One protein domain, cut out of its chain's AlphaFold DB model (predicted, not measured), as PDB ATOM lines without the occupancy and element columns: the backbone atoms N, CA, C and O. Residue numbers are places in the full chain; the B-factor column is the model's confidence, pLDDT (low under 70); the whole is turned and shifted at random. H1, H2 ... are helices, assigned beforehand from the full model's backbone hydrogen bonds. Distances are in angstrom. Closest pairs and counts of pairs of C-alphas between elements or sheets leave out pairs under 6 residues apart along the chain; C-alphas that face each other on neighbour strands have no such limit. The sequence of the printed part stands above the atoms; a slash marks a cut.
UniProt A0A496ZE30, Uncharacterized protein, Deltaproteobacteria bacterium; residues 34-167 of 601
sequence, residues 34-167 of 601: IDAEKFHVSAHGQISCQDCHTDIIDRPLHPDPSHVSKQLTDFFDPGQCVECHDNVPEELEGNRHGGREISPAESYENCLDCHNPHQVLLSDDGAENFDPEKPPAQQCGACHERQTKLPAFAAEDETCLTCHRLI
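What this domain is: This is residues 34 to 167 of the 601 residues of an uncharacterized protein of Deltaproteobacteria bacterium (UniProt A0A496ZE30). Little regular structure: a flat, winding chain of long loops and six small helices, where the longest, H6, packs on H2 and residues 94 to 154 run from H5 through the middle and round to H6. Residues 55 to 66 stick out. The printed part has 134 residues, 34 of them in H1 to H6, with no named strand, class all helix. It is only just loose, close to compact: radius of gyration of the C-alphas 17.4 A, spans 47 by 46 by 25 A.

How they stand to each other: H6, residues 155 to 164, and H2, residues 49 to 52, only just touch, with 3 pairs of C-alphas within 8 A, the closest those of Asp 157 and Cys 49, 6.0 A. H4, residues 78 to 82, is close but not clearly touching H2, closest C-alphas Gln 80 and Cys 52, 7.0 A. H5, residues 88 to 93, is close but not clearly touching H4, closest C-alphas Val 88 and Val 82, 7.0 A. H1, residues 36 to 40, and H3, residues 72 to 75, touch no helix. Every O i to N i+4 pair is within hydrogen-bond range in H1, H4 and H5, and 4 of 6 in H6; H2 and H3 are too short for one.

Where its parts are: H6 is 14.1 A long, ending at C-alpha 164 (148.220, 202.595, 214.541). H1 begins at C-alpha 36 (149.992, 196.608, 221.642).

The domain as a whole: The farthest C-alphas, Pro 60 and Glu 133, are 49.0 A apart. The printed part has no cut; links H2 to H3 and H5 to H6 are long. Under pLDDT 70 are 25 residues, among them 122 to 130.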
ATOM      1  N   ILE A  34     152.172 200.869 216.706       88.75
ATOM      2  CA  ILE A  34     152.182 200.588 218.130       88.75
ATOM      3  C   ILE A  34     152.053 199.086 218.319       88.75
ATOM      4  O   ILE A  34     151.030 198.474 217.987       88.75
ATOM      5  N   ASP A  35     153.096 198.499 218.888       88.38
ATOM      6  CA  ASP A  35     153.055 197.148 219.423       88.38
ATOM      7  C   ASP A  35     152.187 197.153 220.688       88.38
ATOM      8  O   ASP A  35     152.576 197.677 221.734       88.38
ATOM      9  N   ALA A  36     150.977 196.604 220.569       87.06
ATOM     10  CA  ALA A  36     149.992 196.608 221.642       87.06
ATOM     11  C   ALA A  36     150.478 195.864 222.897       87.06
ATOM     12  O   ALA A  36     150.110 196.251 224.004       87.06
ATOM     13  N   GLU A  37     151.306 194.824 222.745       82.62
ATOM     14  CA  GLU A  37     151.856 194.079 223.879       82.62
ATOM     15  C   GLU A  37     152.885 194.925 224.625       82.62
ATOM     16  O   GLU A  37     152.797 195.063 225.847       82.62
ATOM     17  N   LYS A  38     153.825 195.539 223.893       84.25
ATOM     18  CA  LYS A  38     154.853 196.407 224.490       84.25
ATOM     19  C   LYS A  38     154.261 197.662 225.115       84.25
ATOM     20  O   LYS A  38     154.682 198.039 226.204       84.25
ATOM     21  N   PHE A  39     153.273 198.274 224.464       87.56
ATOM     22  CA  PHE A  39     152.590 199.439 225.016       87.56
ATOM     23  C   PHE A  39     151.876 199.100 226.317       87.56
ATOM     24  O   PHE A  39     152.021 199.827 227.297       87.56
ATOM     25  N   HIS A  40     151.175 197.967 226.367       85.31
ATOM     26  CA  HIS A  40     150.427 197.565 227.552       85.31
ATOM     27  C   HIS A  40     151.304 197.412 228.806       85.31
ATOM     28  O   HIS A  40     150.870 197.768 229.899       85.31
ATOM     29  N   VAL A  41     152.531 196.905 228.653       78.31
ATOM     30  CA  VAL A  41     153.489 196.732 229.766       78.31
ATOM     31  C   VAL A  41     154.373 197.960 230.008       78.31
ATOM     32  O   VAL A  41     155.197 197.953 230.924       78.31
ATOM     33  N   SER A  42     154.237 199.001 229.186       84.75
ATOM     34  CA  SER A  42     154.987 200.241 229.355       84.75
ATOM     35  C   SER A  42     154.471 201.049 230.551       84.75
ATOM     36  O   SER A  42     153.324 200.908 230.979       84.75
ATOM     37  N   ALA A  43     155.301 201.961 231.053       84.94
ATOM     38  CA  ALA A  43     154.949 202.929 232.085       84.94
ATOM     39  C   ALA A  43     153.743 203.798 231.705       84.94
ATOM     40  O   ALA A  43     153.005 204.241 232.581       84.94
ATOM     41  N   HIS A  44     153.516 203.992 230.404       89.31
ATOM     42  CA  HIS A  44     152.414 204.785 229.869       89.31
ATOM     43  C   HIS A  44     151.238 203.930 229.380       89.31
ATOM     44  O   HIS A  44     150.269 204.474 228.863       89.31
ATOM     45  N   GLY A  45     151.265 202.604 229.571       87.00
ATOM     46  CA  GLY A  45     150.262 201.677 229.029       87.00
ATOM     47  C   GLY A  45     148.835 201.851 229.562       87.00
ATOM     48  O   GLY A  45     147.925 201.167 229.097       87.00
ATOM     49  N   GLN A  46     148.644 202.724 230.555       84.38
ATOM     50  CA  GLN A  46     147.353 203.089 231.152       84.38
ATOM     51  C   GLN A  46     146.929 204.537 230.841       84.38
ATOM     52  O   GLN A  46     145.891 204.977 231.328       84.38
ATOM     53  N   ILE A  47     147.728 205.282 230.074       88.75
ATOM     54  CA  ILE A  47     147.443 206.659 229.657       88.75
ATOM     55  C   ILE A  47     146.715 206.605 228.309       88.75
ATOM     56  O   ILE A  47     147.130 205.839 227.432       88.75
ATOM     57  N   SER A  48     145.645 207.391 228.126       90.50
ATOM     58  CA  SER A  48     144.974 207.450 226.819       90.50
ATOM     59  C   SER A  48     145.918 208.040 225.778       90.50
ATOM     60  O   SER A  48     146.695 208.953 226.064       90.50
ATOM     61  N   CYS A  49     145.809 207.580 224.531       91.06
ATOM     62  CA  CYS A  49     146.563 208.153 223.420       91.06
ATOM     63  C   CYS A  49     146.354 209.674 223.330       91.06
ATOM     64  O   CYS A  49     147.289 210.403 223.016       91.06
ATOM     65  N   GLN A  50     145.143 210.143 223.639       89.31
ATOM     66  CA  GLN A  50     144.747 211.549 223.558       89.31
ATOM     67  C   GLN A  50     145.278 212.413 224.704       89.31
ATOM     68  O   GLN A  50     145.415 213.616 224.513       89.31
ATOM     69  N   ASP A  51     145.604 211.829 225.860       89.44
ATOM     70  CA  ASP A  51     146.188 212.583 226.976       89.44
ATOM     71  C   ASP A  51     147.620 213.032 226.648       89.44
ATOM     72  O   ASP A  51     148.084 214.053 227.144       89.44
ATOM     73  N   CYS A  52     148.309 212.286 225.776       87.69
ATOM     74  CA  CYS A  52     149.616 212.658 225.237       87.69
ATOM     75  C   CYS A  52     149.476 213.412 223.901       87.69
ATOM     76  O   CYS A  52     149.995 214.516 223.741       87.69
ATOM     77  N   HIS A  53     148.712 212.867 222.949       89.00
ATOM     78  CA  HIS A  53     148.462 213.450 221.624       89.00
ATOM     79  C   HIS A  53     147.240 214.382 221.612       89.00
ATOM     80  O   HIS A  53     146.303 214.212 220.824       89.00
ATOM     81  N   THR A  54     147.253 215.372 222.503       85.69
ATOM     82  CA  THR A  54     146.136 216.308 222.735       85.69
ATOM     83  C   THR A  54     145.782 217.143 221.503       85.69
ATOM     84  O   THR A  54     144.642 217.563 221.324       85.69
ATOM     85  N   ASP A  55     146.744 217.342 220.609       82.69
ATOM     86  CA  ASP A  55     146.646 218.173 219.419       82.69
ATOM     87  C   ASP A  55     146.006 217.468 218.213       82.69
ATOM     88  O   ASP A  55     145.762 218.114 217.193       82.69
ATOM     89  N   ILE A  56     145.740 216.160 218.288       84.44
ATOM     90  CA  ILE A  56     145.178 215.390 217.168       84.44
ATOM     91  C   ILE A  56     143.661 215.560 217.044       84.44
ATOM     92  O   ILE A  56     143.155 215.614 215.924       84.44
ATOM     93  N   ILE A  57     142.937 215.683 218.160       76.25
ATOM     94  CA  ILE A  57     141.462 215.736 218.185       76.25
ATOM     95  C   ILE A  57     140.929 216.931 217.389       76.25
ATOM     96  O   ILE A  57     139.951 216.813 216.651       76.25
ATOM     97  N   ASP A  58     141.597 218.075 217.520       81.44
ATOM     98  CA  ASP A  58     141.170 219.331 216.907       81.44
ATOM     99  C   ASP A  58     141.670 219.493 215.462       81.44
ATOM    100  O   ASP A  58     141.356 220.484 214.791       81.44
ATOM    101  N   ARG A  59     142.448 218.530 214.942       84.44
ATOM    102  CA  ARG A  59     142.967 218.606 213.575       84.44
ATOM    103  C   ARG A  59     141.888 218.213 212.566       84.44
ATOM    104  O   ARG A  59     141.309 217.134 212.652       84.44
ATOM    105  N   PRO A  60     141.672 219.030 211.518       83.62
ATOM    106  CA  PRO A  60     140.694 218.723 210.475       83.62
ATOM    107  C   PRO A  60     141.109 217.537 209.590       83.62
ATOM    108  O   PRO A  60     140.276 217.001 208.860       83.62
ATOM    109  N   LEU A  61     142.391 217.154 209.614       88.94
ATOM    110  CA  LEU A  61     142.954 216.082 208.805       88.94
ATOM    111  C   LEU A  61     144.058 215.351 209.578       88.94
ATOM    112  O   LEU A  61     145.001 215.977 210.066       88.94
ATOM    113  N   HIS A  62     143.952 214.026 209.644       88.44
ATOM    114  CA  HIS A  62     144.978 213.151 210.200       88.44
ATOM    115  C   HIS A  62     145.001 211.803 209.446       88.44
ATOM    116  O   HIS A  62     143.943 211.184 209.317       88.44
ATOM    117  N   PRO A  63     146.173 211.327 208.980       87.75
ATOM    118  CA  PRO A  63     147.438 212.062 208.908       87.75
ATOM    119  C   PRO A  63     147.367 213.192 207.866       87.75
ATOM    120  O   PRO A  63     146.661 213.081 206.869       87.75
ATOM    121  N   ASP A  64     148.117 214.276 208.082       89.94
ATOM    122  CA  ASP A  64     148.299 215.326 207.072       89.94
ATOM    123  C   ASP A  64     149.443 214.922 206.120       89.94
ATOM    124  O   ASP A  64     150.602 214.878 206.549       89.94
ATOM    125  N   PRO A  65     149.168 214.641 204.829       90.75
ATOM    126  CA  PRO A  65     150.194 214.198 203.885       90.75
ATOM    127  C   PRO A  65     151.317 215.214 203.653       90.75
ATOM    128  O   PRO A  65     152.397 214.838 203.204       90.75
ATOM    129  N   SER A  66     151.110 216.494 203.971       88.06
ATOM    130  CA  SER A  66     152.168 217.509 203.878       88.06
ATOM    131  C   SER A  66     153.240 217.360 204.965       88.06
ATOM    132  O   SER A  66     154.330 217.924 204.857       88.06
ATOM    133  N   HIS A  67     152.949 216.585 206.012       88.44
ATOM    134  CA  HIS A  67     153.769 216.458 207.211       88.44
ATOM    135  C   HIS A  67     154.423 215.080 207.368       88.44
ATOM    136  O   HIS A  67     155.420 214.974 208.072       88.44
ATOM    137  N   VAL A  68     153.958 214.041 206.669       87.38
ATOM    138  CA  VAL A  68     154.468 212.661 206.838       87.38
ATOM    139  C   VAL A  68     155.938 212.459 206.439       87.38
ATOM    140  O   VAL A  68     156.554 211.479 206.840       87.38
ATOM    141  N   SER A  69     156.515 213.372 205.650       86.94
ATOM    142  CA  SER A  69     157.937 213.325 205.264       86.94
ATOM    143  C   SER A  69     158.865 214.093 206.211       86.94
ATOM    144  O   SER A  69     160.068 214.108 205.977       86.94
ATOM    145  N   LYS A  70     158.324 214.753 207.240       87.75
ATOM    146  CA  LYS A  70     159.115 215.411 208.285       87.75
ATOM    147  C   LYS A  70     159.715 214.376 209.240       87.75
ATOM    148  O   LYS A  70     159.234 213.239 209.305       87.75
ATOM    149  N   GLN A  71     160.748 214.775 209.971       84.62
ATOM    150  CA  GLN A  71     161.342 213.962 211.028       84.62
ATOM    151  C   GLN A  71     160.446 213.963 212.262       84.62
ATOM    152  O   GLN A  71     159.672 214.892 212.481       84.62
ATOM    153  N   LEU A  72     160.571 212.936 213.101       78.44
ATOM    154  CA  LEU A  72     159.867 212.894 214.384       78.44
ATOM    155  C   LEU A  72     160.195 214.124 215.246       78.44
ATOM    156  O   LEU A  72     159.316 214.690 215.888       78.44
ATOM    157  N   THR A  73     161.456 214.555 215.215       80.94
ATOM    158  CA  THR A  73     161.969 215.719 215.949       80.94
ATOM    159  C   THR A  73     161.309 217.030 215.537       80.94
ATOM    160  O   THR A  73     161.207 217.931 216.363       80.94
ATOM    161  N   ASP A  74     160.774 217.124 214.316       84.25
ATOM    162  CA  ASP A  74     160.020 218.299 213.858       84.25
ATOM    163  C   ASP A  74     158.669 218.454 214.582       84.25
ATOM    164  O   ASP A  74     158.048 219.518 214.509       84.25
ATOM    165  N   PHE A  75     158.194 217.396 215.247       81.31
ATOM    166  CA  PHE A  75     156.968 217.384 216.048       81.31
ATOM    167  C   PHE A  75     157.240 217.267 217.549       81.31
ATOM    168  O   PHE A  75     156.291 217.270 218.329       81.31
ATOM    169  N   PHE A  76     158.504 217.125 217.952       85.69
ATOM    170  CA  PHE A  76     158.858 216.935 219.349       85.69
ATOM    171  C   PHE A  76     158.774 218.256 220.117       85.69
ATOM    172  O   PHE A  76     159.397 219.249 219.737       85.69
ATOM    173  N   ASP A  77     158.045 218.238 221.230       86.31
ATOM    174  CA  ASP A  77     158.027 219.312 222.215       86.31
ATOM    175  C   ASP A  77     158.354 218.729 223.601       86.31
ATOM    176  O   ASP A  77     157.565 217.935 224.124       86.31
ATOM    177  N   PRO A  78     159.480 219.109 224.239       85.44
ATOM    178  CA  PRO A  78     159.784 218.657 225.596       85.44
ATOM    179  C   PRO A  78     158.712 219.090 226.609       85.44
ATOM    180  O   PRO A  78     158.564 218.433 227.642       85.44
ATOM    181  N   GLY A  79     157.936 220.138 226.299       86.06
ATOM    182  CA  GLY A  79     156.762 220.589 227.048       86.06
ATOM    183  C   GLY A  79     155.793 219.453 227.385       86.06
ATOM    184  O   GLY A  79     155.420 219.301 228.547       86.06
ATOM    185  N   GLN A  80     155.473 218.595 226.410       87.12
ATOM    186  CA  GLN A  80     154.568 217.452 226.601       87.12
ATOM    187  C   GLN A  80     155.059 216.482 227.680       87.12
ATOM    188  O   GLN A  80     154.262 215.912 228.420       87.12
ATOM    189  N   CYS A  81     156.373 216.276 227.780       87.94
ATOM    190  CA  CYS A  81     156.938 215.365 228.769       87.94
ATOM    191  C   CYS A  81     156.942 216.001 230.163       87.94
ATOM    192  O   CYS A  81     156.573 215.352 231.143       87.94
ATOM    193  N   VAL A  82     157.353 217.269 230.265       89.12
ATOM    194  CA  VAL A  82     157.547 217.951 231.557       89.12
ATOM    195  C   VAL A  82     156.239 218.332 232.250       89.12
ATOM    196  O   VAL A  82     156.260 218.602 233.447       89.12
ATOM    197  N   GLU A  83     155.099 218.293 231.552       88.75
ATOM    198  CA  GLU A  83     153.776 218.429 232.179       88.75
ATOM    199  C   GLU A  83     153.512 217.347 233.238       88.75
ATOM    200  O   GLU A  83     152.860 217.618 234.246       88.75
ATOM    201  N   CYS A  84     154.044 216.139 233.031       89.19
ATOM    202  CA  CYS A  84     153.958 215.028 233.985       89.19
ATOM    203  C   CYS A  84     155.312 214.681 234.631       89.19
ATOM    204  O   CYS A  84     155.343 214.127 235.728       89.19
ATOM    205  N   HIS A  85     156.431 215.017 233.982       89.31
ATOM    206  CA  HIS A  85     157.799 214.814 234.472       89.31
ATOM    207  C   HIS A  85     158.453 216.132 234.917       89.31
ATOM    208  O   HIS A  85     159.539 216.498 234.463       89.31
ATOM    209  N   ASP A  86     157.793 216.840 235.826       89.06
ATOM    210  CA  ASP A  86     158.169 218.176 236.308       89.06
ATOM    211  C   ASP A  86     159.548 218.255 236.992       89.06
ATOM    212  O   ASP A  86     160.197 219.299 236.957       89.06
ATOM    213  N   ASN A  87     160.031 217.149 237.562       88.19
ATOM    214  CA  ASN A  87     161.340 217.077 238.224       88.19
ATOM    215  C   ASN A  87     162.522 216.935 237.245       88.19
ATOM    216  O   ASN A  87     163.668 217.182 237.620       88.19
ATOM    217  N   VAL A  88     162.280 216.526 235.993       88.06
ATOM    218  CA  VAL A  88     163.354 216.219 235.029       88.06
ATOM    219  C   VAL A  88     164.184 217.452 234.641       88.06
ATOM    220  O   VAL A  88     165.409 217.333 234.632       88.06
ATOM    221  N   PRO A  89     163.596 218.636 234.365       87.31
ATOM    222  CA  PRO A  89     164.378 219.837 234.073       87.31
ATOM    223  C   PRO A  89     165.355 220.211 235.195       87.31
ATOM    224  O   PRO A  89     166.511 220.519 234.912       87.31
ATOM    225  N   GLU A  90     164.929 220.120 236.461       87.88
ATOM    226  CA  GLU A  90     165.783 220.420 237.620       87.88
ATOM    227  C   GLU A  90     166.934 219.407 237.749       87.88
ATOM    228  O   GLU A  90     168.076 219.784 238.025       87.88
ATOM    229  N   GLU A  91     166.677 218.119 237.494       87.50
ATOM    230  CA  GLU A  91     167.736 217.105 237.482       87.50
ATOM    231  C   GLU A  91     168.761 217.345 236.366       87.50
ATOM    232  O   GLU A  91     169.966 217.264 236.625       87.50
ATOM    233  N   LEU A  92     168.305 217.695 235.160       86.94
ATOM    234  CA  LEU A  92     169.181 217.989 234.024       86.94
ATOM    235  C   LEU A  92     170.043 219.234 234.281       86.94
ATOM    236  O   LEU A  92     171.247 219.198 234.019       86.94
ATOM    237  N   GLU A  93     169.485 220.299 234.872       86.56
ATOM    238  CA  GLU A  93     170.256 221.469 235.333       86.56
ATOM    239  C   GLU A  93     171.313 221.087 236.385       86.56
ATOM    240  O   GLU A  93     172.425 221.628 236.407       86.56
ATOM    241  N   GLY A  94     170.997 220.101 237.226       87.19
ATOM    242  CA  GLY A  94     171.912 219.483 238.183       87.19
ATOM    243  C   GLY A  94     172.959 218.545 237.569       87.19
ATOM    244  O   GLY A  94     173.723 217.941 238.324       87.19
ATOM    245  N   ASN A  95     173.029 218.419 236.237       87.81
ATOM    246  CA  ASN A  95     173.829 217.426 235.507       87.81
ATOM    247  C   ASN A  95     173.524 215.987 235.946       87.81
ATOM    248  O   ASN A  95     174.435 215.172 236.143       87.81
ATOM    249  N   ARG A  96     172.242 215.659 236.119       85.81
ATOM    250  CA  ARG A  96     171.777 214.309 236.447       85.81
ATOM    251  C   ARG A  96     170.672 213.855 235.500       85.81
ATOM    252  O   ARG A  96     169.853 214.643 235.055       85.81
ATOM    253  N   HIS A  97     170.646 212.558 235.219       87.25
ATOM    254  CA  HIS A  97     169.572 211.919 234.464       87.25
ATOM    255  C   HIS A  97     169.445 210.452 234.887       87.25
ATOM    256  O   HIS A  97     170.449 209.736 234.982       87.25
ATOM    257  N   GLY A  98     168.227 209.996 235.201       76.94
ATOM    258  CA  GLY A  98     167.980 208.614 235.641       76.94
ATOM    259  C   GLY A  98     168.781 208.223 236.892       76.94
ATOM    260  O   GLY A  98     169.303 207.110 236.990       76.94
ATOM    261  N   GLY A  99     168.975 209.171 237.817       76.81
ATOM    262  CA  GLY A  99     169.735 208.979 239.055       76.81
ATOM    263  C   GLY A  99     171.265 208.987 238.914       76.81
ATOM    264  O   GLY A  99     171.952 208.913 239.939       76.81
ATOM    265  N   ARG A 100     171.818 209.124 237.701       79.50
ATOM    266  CA  ARG A 100     173.269 209.145 237.419       79.50
ATOM    267  C   ARG A 100     173.754 210.551 237.072       79.50
ATOM    268  O   ARG A 100     172.974 211.357 236.583       79.50
ATOM    269  N   GLU A 101     175.032 210.834 237.325       84.81
ATOM    270  CA  GLU A 101     175.688 212.054 236.827       84.81
ATOM    271  C   GLU A 101     175.914 211.951 235.314       84.81
ATOM    272  O   GLU A 101     176.365 210.909 234.827       84.81
ATOM    273  N   ILE A 102     175.614 213.030 234.597       83.44
ATOM    274  CA  ILE A 102     175.772 213.161 233.143       83.44
ATOM    275  C   ILE A 102     176.762 214.273 232.803       83.44
ATOM    276  O   ILE A 102     177.043 215.158 233.615       83.44
ATOM    277  N   SER A 103     177.342 214.209 231.607       77.44
ATOM    278  CA  SER A 103     178.310 215.212 231.162       77.44
ATOM    279  C   SER A 103     177.594 216.455 230.618       77.44
ATOM    280  O   SER A 103     176.684 216.301 229.810       77.44
ATOM    281  N   PRO A 104     178.073 217.685 230.895       66.88
ATOM    282  CA  PRO A 104     177.546 218.905 230.268       66.88
ATOM    283  C   PRO A 104     177.682 218.947 228.735       66.88
ATOM    284  O   PRO A 104     177.170 219.857 228.091       66.88
ATOM    285  N   ALA A 105     178.454 218.026 228.148       62.88
ATOM    286  CA  ALA A 105     178.638 217.909 226.703       62.88
ATOM    287  C   ALA A 105     177.563 217.047 226.013       62.88
ATOM    288  O   ALA A 105     177.527 217.015 224.783       62.88
ATOM    289  N   GLU A 106     176.735 216.323 226.771       65.75
ATOM    290  CA  GLU A 106     175.638 215.503 226.248       65.75
ATOM    291  C   GLU A 106     174.370 216.366 226.136       65.75
ATOM    292  O   GLU A 106     173.962 217.002 227.107       65.75
ATOM    293  N   SER A 107     173.764 216.426 224.944       68.75
ATOM    294  CA  SER A 107     172.504 217.151 224.727       68.75
ATOM    295  C   SER A 107     171.319 216.255 225.087       68.75
ATOM    296  O   SER A 107     171.192 215.158 224.550       68.75
ATOM    297  N   TYR A 108     170.457 216.741 225.982       79.75
ATOM    298  CA  TYR A 108     169.177 216.122 226.362       79.75
ATOM    299  C   TYR A 108     167.983 216.909 225.803       79.75
ATOM    300  O   TYR A 108     166.873 216.835 226.324       79.75
ATOM    301  N   GLU A 109     168.218 217.689 224.744       80.06
ATOM    302  CA  GLU A 109     167.204 218.543 224.118       80.06
ATOM    303  C   GLU A 109     166.089 217.739 223.443       80.06
ATOM    304  O   GLU A 109     164.972 218.238 223.346       80.06
ATOM    305  N   ASN A 110     166.366 216.501 223.016       83.56
ATOM    306  CA  ASN A 110     165.376 215.591 222.454       83.56
ATOM    307  C   ASN A 110     165.313 214.284 223.251       83.56
ATOM    308  O   ASN A 110     166.152 213.395 223.108       83.56
ATOM    309  N   CYS A 111     164.277 214.139 224.074       85.06
ATOM    310  CA  CYS A 111     164.100 212.948 224.903       85.06
ATOM    311  C   CYS A 111     163.898 211.675 224.058       85.06
ATOM    312  O   CYS A 111     164.246 210.580 224.510       85.06
ATOM    313  N   LEU A 112     163.375 211.809 222.832       83.00
ATOM    314  CA  LEU A 112     163.041 210.682 221.957       83.00
ATOM    315  C   LEU A 112     164.258 210.011 221.313       83.00
ATOM    316  O   LEU A 112     164.136 208.889 220.826       83.00
ATOM    317  N   ASP A 113     165.436 210.639 221.366       81.69
ATOM    318  CA  ASP A 113     166.679 210.016 220.891       81.69
ATOM    319  C   ASP A 113     167.039 208.766 221.712       81.69
ATOM    320  O   ASP A 113     167.679 207.843 221.207       81.69
ATOM    321  N   CYS A 114     166.604 208.725 222.979       80.31
ATOM    322  CA  CYS A 114     166.845 207.611 223.898       80.31
ATOM    323  C   CYS A 114     165.556 206.936 224.397       80.31
ATOM    324  O   CYS A 114     165.577 205.740 224.700       80.31
ATOM    325  N   HIS A 115     164.442 207.665 224.515       84.12
ATOM    326  CA  HIS A 115     163.186 207.147 225.062       84.12
ATOM    327  C   HIS A 115     162.137 206.907 223.976       84.12
ATOM    328  O   HIS A 115     161.803 207.799 223.209       84.12
ATOM    329  N   ASN A 116     161.514 205.726 223.987       85.88
ATOM    330  CA  ASN A 116     160.285 205.484 223.236       85.88
ATOM    331  C   ASN A 116     159.097 205.451 224.212       85.88
ATOM    332  O   ASN A 116     158.943 204.438 224.904       85.88
ATOM    333  N   PRO A 117     158.247 206.496 224.276       86.69
ATOM    334  CA  PRO A 117     157.167 206.592 225.261       86.69
ATOM    335  C   PRO A 117     156.183 205.423 225.185       86.69
ATOM    336  O   PRO A 117     155.596 205.067 226.203       86.69
ATOM    337  N   HIS A 118     156.064 204.762 224.031       88.00
ATOM    338  CA  HIS A 118     155.195 203.603 223.857       88.00
ATOM    339  C   HIS A 118     155.784 202.287 224.383       88.00
ATOM    340  O   HIS A 118     155.122 201.258 224.311       88.00
ATOM    341  N   GLN A 119     157.038 202.271 224.837       86.44
ATOM    342  CA  GLN A 119     157.738 201.043 225.234       86.44
ATOM    343  C   GLN A 119     158.615 201.216 226.484       86.44
ATOM    344  O   GLN A 119     159.228 200.244 226.925       86.44
ATOM    345  N   VAL A 120     158.694 202.424 227.066       81.44
ATOM    346  CA  VAL A 120     159.443 202.658 228.312       81.44
ATOM    347  C   VAL A 120     158.868 201.775 229.412       81.44
ATOM    348  O   VAL A 120     157.680 201.846 229.697       81.44
ATOM    349  N   LEU A 121     159.702 200.961 230.050       73.75
ATOM    350  CA  LEU A 121     159.298 200.139 231.190       73.75
ATOM    351  C   LEU A 121     159.417 200.939 232.492       73.75
ATOM    352  O   LEU A 121     160.316 201.767 232.631       73.75
ATOM    353  N   LEU A 122     158.536 200.663 233.456       66.38
ATOM    354  CA  LEU A 122     158.659 201.192 234.819       66.38
ATOM    355  C   LEU A 122     159.963 200.683 235.451       66.38
ATOM    356  O   LEU A 122     160.225 199.479 235.465       66.38
ATOM    357  N   SER A 123     160.784 201.599 235.963       60.03
ATOM    358  CA  SER A 123     161.894 201.259 236.854       60.03
ATOM    359  C   SER A 123     161.355 201.084 238.274       60.03
ATOM    360  O   SER A 123     160.630 201.964 238.726       60.03
ATOM    361  N   ASP A 124     161.773 200.008 238.948       56.25
ATOM    362  CA  ASP A 124     161.353 199.541 240.288       56.25
ATOM    363  C   ASP A 124     159.997 198.805 240.276       56.25
ATOM    364  O   ASP A 124     158.984 199.343 239.853       56.25
ATOM    365  N   ASP A 125     159.885 197.499 240.565       48.00
ATOM    366  CA  ASP A 125     160.409 196.749 241.724       48.00
ATOM    367  C   ASP A 125     160.823 195.280 241.398       48.00
ATOM    368  O   ASP A 125     160.881 194.421 242.278       48.00
ATOM    369  N   GLY A 126     161.055 194.925 240.124       51.81
ATOM    370  CA  GLY A 126     161.160 193.515 239.682       51.81
ATOM    371  C   GLY A 126     162.476 193.079 239.026       51.81
ATOM    372  O   GLY A 126     162.575 191.938 238.569       51.81
ATOM    373  N   ALA A 127     163.486 193.952 238.958       53.09
ATOM    374  CA  ALA A 127     164.747 193.681 238.250       53.09
ATOM    375  C   ALA A 127     165.489 192.431 238.768       53.09
ATOM    376  O   ALA A 127     166.248 191.804 238.031       53.09
ATOM    377  N   GLU A 128     165.232 192.035 240.015       58.03
ATOM    378  CA  GLU A 128     165.788 190.839 240.661       58.03
ATOM    379  C   GLU A 128     165.277 189.525 240.045       58.03
ATOM    380  O   GLU A 128     165.960 188.503 240.104       58.03
ATOM    381  N   ASN A 129     164.088 189.549 239.432       63.91
ATOM    382  CA  ASN A 129     163.448 188.386 238.810       63.91
ATOM    383  C   ASN A 129     163.853 188.201 237.339       63.91
ATOM    384  O   ASN A 129     163.373 187.281 236.673       63.91
ATOM    385  N   PHE A 130     164.707 189.084 236.821       67.25
ATOM    386  CA  PHE A 130     165.154 189.062 235.437       67.25
ATOM    387  C   PHE A 130     166.375 188.162 235.259       67.25
ATOM    388  O   PHE A 130     167.377 188.316 235.954       67.25
ATOM    389  N   ASP A 131     166.324 187.248 234.292       71.31
ATOM    390  CA  ASP A 131     167.484 186.454 233.896       71.31
ATOM    391  C   ASP A 131     168.268 187.214 232.809       71.31
ATOM    392  O   ASP A 131     167.766 187.356 231.687       71.31
ATOM    393  N   PRO A 132     169.485 187.718 233.091       68.31
ATOM    394  CA  PRO A 132     170.271 188.476 232.118       68.31
ATOM    395  C   PRO A 132     170.721 187.636 230.912       68.31
ATOM    396  O   PRO A 132     171.174 188.202 229.918       68.31
ATOM    397  N   GLU A 133     170.596 186.304 230.962       76.88
ATOM    398  CA  GLU A 133     170.898 185.418 229.831       76.88
ATOM    399  C   GLU A 133     169.726 185.271 228.843       76.88
ATOM    400  O   GLU A 133     169.901 184.696 227.763       76.88
ATOM    401  N   LYS A 134     168.530 185.789 229.166       66.38
ATOM    402  CA  LYS A 134     167.330 185.699 228.318       66.38
ATOM    403  C   LYS A 134     166.917 187.066 227.742       66.38
ATOM    404  O   LYS A 134     167.083 188.092 228.400       66.38
ATOM    405  N   PRO A 135     166.327 187.116 226.529       65.19
ATOM    406  CA  PRO A 135     165.842 188.368 225.950       65.19
ATOM    407  C   PRO A 135     164.756 189.019 226.820       65.19
ATOM    408  O   PRO A 135     163.831 188.316 227.237       65.19
ATOM    409  N   PRO A 136     164.795 190.347 227.042       59.38
ATOM    410  CA  PRO A 136     163.817 191.029 227.879       59.38
ATOM    411  C   PRO A 136     162.349 190.786 227.515       59.38
ATOM    412  O   PRO A 136     161.521 190.512 228.382       59.38
ATOM    413  N   ALA A 137     162.055 190.775 226.215       58.69
ATOM    414  CA  ALA A 137     160.717 190.544 225.672       58.69
ATOM    415  C   ALA A 137     160.132 189.152 225.990       58.69
ATOM    416  O   ALA A 137     158.941 188.931 225.818       58.69
ATOM    417  N   GLN A 138     160.948 188.195 226.447       65.56
ATOM    418  CA  GLN A 138     160.503 186.837 226.791       65.56
ATOM    419  C   GLN A 138     160.314 186.636 228.298       65.56
ATOM    420  O   GLN A 138     160.038 185.523 228.749       65.56
ATOM    421  N   GLN A 139     160.482 187.700 229.083       70.44
ATOM    422  CA  GLN A 139     160.547 187.637 230.541       70.44
ATOM    423  C   GLN A 139     159.496 188.510 231.221       70.44
ATOM    424  O   GLN A 139     159.591 188.765 232.415       70.44
ATOM    425  N   CYS A 140     158.437 188.895 230.502       68.38
ATOM    426  CA  CYS A 140     157.307 189.647 231.061       68.38
ATOM    427  C   CYS A 140     156.688 188.933 232.284       68.38
ATOM    428  O   CYS A 140     156.241 189.578 233.229       68.38
ATOM    429  N   GLY A 141     156.753 187.592 232.304       68.31
ATOM    430  CA  GLY A 141     156.331 186.732 233.417       68.31
ATOM    431  C   GLY A 141     157.127 186.886 234.722       68.31
ATOM    432  O   GLY A 141     156.728 186.331 235.741       68.31
ATOM    433  N   ALA A 142     158.257 187.602 234.696       67.50
ATOM    434  CA  ALA A 142     159.062 187.912 235.877       67.50
ATOM    435  C   ALA A 142     158.388 188.949 236.793       67.50
ATOM    436  O   ALA A 142     158.657 188.971 237.994       67.50
ATOM    437  N   CYS A 143     157.519 189.793 236.223       64.44
ATOM    438  CA  CYS A 143     156.804 190.856 236.937       64.44
ATOM    439  C   CYS A 143     155.274 190.745 236.802       64.44
ATOM    440  O   CYS A 143     154.556 191.163 237.704       64.44
ATOM    441  N   HIS A 144     154.762 190.153 235.716       68.50
ATOM    442  CA  HIS A 144     153.325 190.021 235.458       68.50
ATOM    443  C   HIS A 144     152.866 188.560 235.433       68.50
ATOM    444  O   HIS A 144     153.557 187.681 234.921       68.50
ATOM    445  N   GLU A 145     151.651 188.287 235.908       69.94
ATOM    446  CA  GLU A 145     151.017 186.989 235.674       69.94
ATOM    447  C   GLU A 145     150.755 186.783 234.175       69.94
ATOM    448  O   GLU A 145     150.257 187.673 233.483       69.94
ATOM    449  N   ARG A 146     151.073 185.590 233.659       70.81
ATOM    450  CA  ARG A 146     150.870 185.270 232.242       70.81
ATOM    451  C   ARG A 146     149.380 185.277 231.904       70.81
ATOM    452  O   ARG A 146     148.652 184.362 232.284       70.81
ATOM    453  N   GLN A 147     148.959 186.252 231.110       72.25
ATOM    454  CA  GLN A 147     147.623 186.304 230.525       72.25
ATOM    455  C   GLN A 147     147.618 185.675 229.126       72.25
ATOM    456  O   GLN A 147     148.628 185.669 228.423       72.25
ATOM    457  N   THR A 148     146.479 185.114 228.716       74.38
ATOM    458  CA  THR A 148     146.292 184.558 227.359       74.38
ATOM    459  C   THR A 148     145.740 185.580 226.368       74.38
ATOM    460  O   THR A 148     145.683 185.295 225.173       74.38
ATOM    461  N   LYS A 149     145.315 186.750 226.856       75.94
ATOM    462  CA  LYS A 149     144.828 187.883 226.066       75.94
ATOM    463  C   LYS A 149     145.230 189.184 226.745       75.94
ATOM    464  O   LYS A 149     145.189 189.265 227.972       75.94
ATOM    465  N   LEU A 150     145.568 190.186 225.941       77.12
ATOM    466  CA  LEU A 150     145.734 191.551 226.425       77.12
ATOM    467  C   LEU A 150     144.381 192.121 226.887       77.12
ATOM    468  O   LEU A 150     143.346 191.782 226.298       77.12
ATOM    469  N   PRO A 151     144.367 192.994 227.907       81.12
ATOM    470  CA  PRO A 151     143.224 193.850 228.188       81.12
ATOM    471  C   PRO A 151     142.837 194.670 226.955       81.12
ATOM    472  O   PRO A 151     143.697 195.083 226.178       81.12
ATOM    473  N   ALA A 152     141.536 194.883 226.766       82.94
ATOM    474  CA  ALA A 152     141.054 195.745 225.695       82.94
ATOM    475  C   ALA A 152     141.425 197.204 225.991       82.94
ATOM    476  O   ALA A 152     141.379 197.626 227.150       82.94
ATOM    477  N   PHE A 153     141.749 197.964 224.947       86.81
ATOM    478  CA  PHE A 153     141.931 199.406 225.067       86.81
ATOM    479  C   PHE A 153     140.587 200.098 225.317       86.81
ATOM    480  O   PHE A 153     139.517 199.538 225.051       86.81
ATOM    481  N   ALA A 154     140.638 201.333 225.822       88.12
ATOM    482  CA  ALA A 154     139.458 202.185 225.863       88.12
ATOM    483  C   ALA A 154     138.897 202.379 224.441       88.12
ATOM    484  O   ALA A 154     139.634 202.340 223.456       88.12
ATOM    485  N   ALA A 155     137.583 202.586 224.320       87.94
ATOM    486  CA  ALA A 155     136.927 202.701 223.014       87.94
ATOM    487  C   ALA A 155     137.488 203.862 222.171       87.94
ATOM    488  O   ALA A 155     137.572 203.766 220.945       87.94
ATOM    489  N   GLU A 156     137.894 204.944 222.832       87.25
ATOM    490  CA  GLU A 156     138.537 206.083 222.184       87.25
ATOM    491  C   GLU A 156     139.920 205.715 221.611       87.25
ATOM    492  O   GLU A 156     140.200 205.991 220.444       87.25
ATOM    493  N   ASP A 157     140.745 204.988 222.369       90.50
ATOM    494  CA  ASP A 157     142.072 204.542 221.923       90.50
ATOM    495  C   ASP A 157     141.990 203.445 220.841       90.50
ATOM    496  O   ASP A 157     142.804 203.421 219.915       90.50
ATOM    497  N   GLU A 158     140.974 202.571 220.876       91.38
ATOM    498  CA  GLU A 158     140.724 201.587 219.804       91.38
ATOM    499  C   GLU A 158     140.494 202.256 218.436       91.38
ATOM    500  O   GLU A 158     140.861 201.705 217.391       91.38
ATOM    501  N   THR A 159     139.939 203.472 218.421       89.00
ATOM    502  CA  THR A 159     139.776 204.243 217.180       89.00
ATOM    503  C   THR A 159     141.141 204.593 216.581       89.00
ATOM    504  O   THR A 159     141.358 204.389 215.385       89.00
ATOM    505  N   CYS A 160     142.096 205.016 217.414       89.94
ATOM    506  CA  CYS A 160     143.473 205.294 217.000       89.94
ATOM    507  C   CYS A 160     144.178 204.009 216.537       89.94
ATOM    508  O   CYS A 160     144.789 203.946 215.464       89.94
ATOM    509  N   LEU A 161     144.025 202.932 217.309       89.94
ATOM    510  CA  LEU A 161     144.663 201.641 217.052       89.94
ATOM    511  C   LEU A 161     144.118 200.915 215.818       89.94
ATOM    512  O   LEU A 161     144.802 200.049 215.276       89.94
ATOM    513  N   THR A 162     142.961 201.309 215.288       88.12
ATOM    514  CA  THR A 162     142.489 200.812 213.985       88.12
ATOM    515  C   THR A 162     143.526 201.072 212.878       88.12
ATOM    516  O   THR A 162     143.738 200.216 212.011       88.12
ATOM    517  N   CYS A 163     144.243 202.201 212.945       86.94
ATOM    518  CA  CYS A 163     145.325 202.545 212.015       86.94
ATOM    519  C   CYS A 163     146.725 202.355 212.612       86.94
ATOM    520  O   CYS A 163     147.630 201.935 211.896       86.94
ATOM    521  N   HIS A 164     146.902 202.613 213.908       89.69
ATOM    522  CA  HIS A 164     148.220 202.595 214.541       89.69
ATOM    523  C   HIS A 164     148.622 201.243 215.125       89.69
ATOM    524  O   HIS A 164     149.789 201.051 215.415       89.69
ATOM    525  N   ARG A 165     147.728 200.260 215.283       89.25
ATOM    526  CA  ARG A 165     148.137 198.940 215.792       89.25
ATOM    527  C   ARG A 165     149.077 198.251 214.804       89.25
ATOM    528  O   ARG A 165     148.733 198.120 213.620       89.25
ATOM    529  N   LEU A 166     150.212 197.779 215.316       87.75
ATOM    530  CA  LEU A 166     151.110 196.877 214.607       87.75
ATOM    531  C   LEU A 166     150.361 195.576 214.315       87.75
ATOM    532  O   LEU A 166     149.811 194.942 215.218       87.75
ATOM    533  N   ILE A 167     150.304 195.200 213.042       82.12
ATOM    534  CA  ILE A 167     149.638 193.973 212.615       82.12
ATOM    535  C   ILE A 167     150.693 192.874 212.559       82.12
ATOM    536  O   ILE A 167     151.701 193.012 211.872       82.12
TER     537      ILE A 167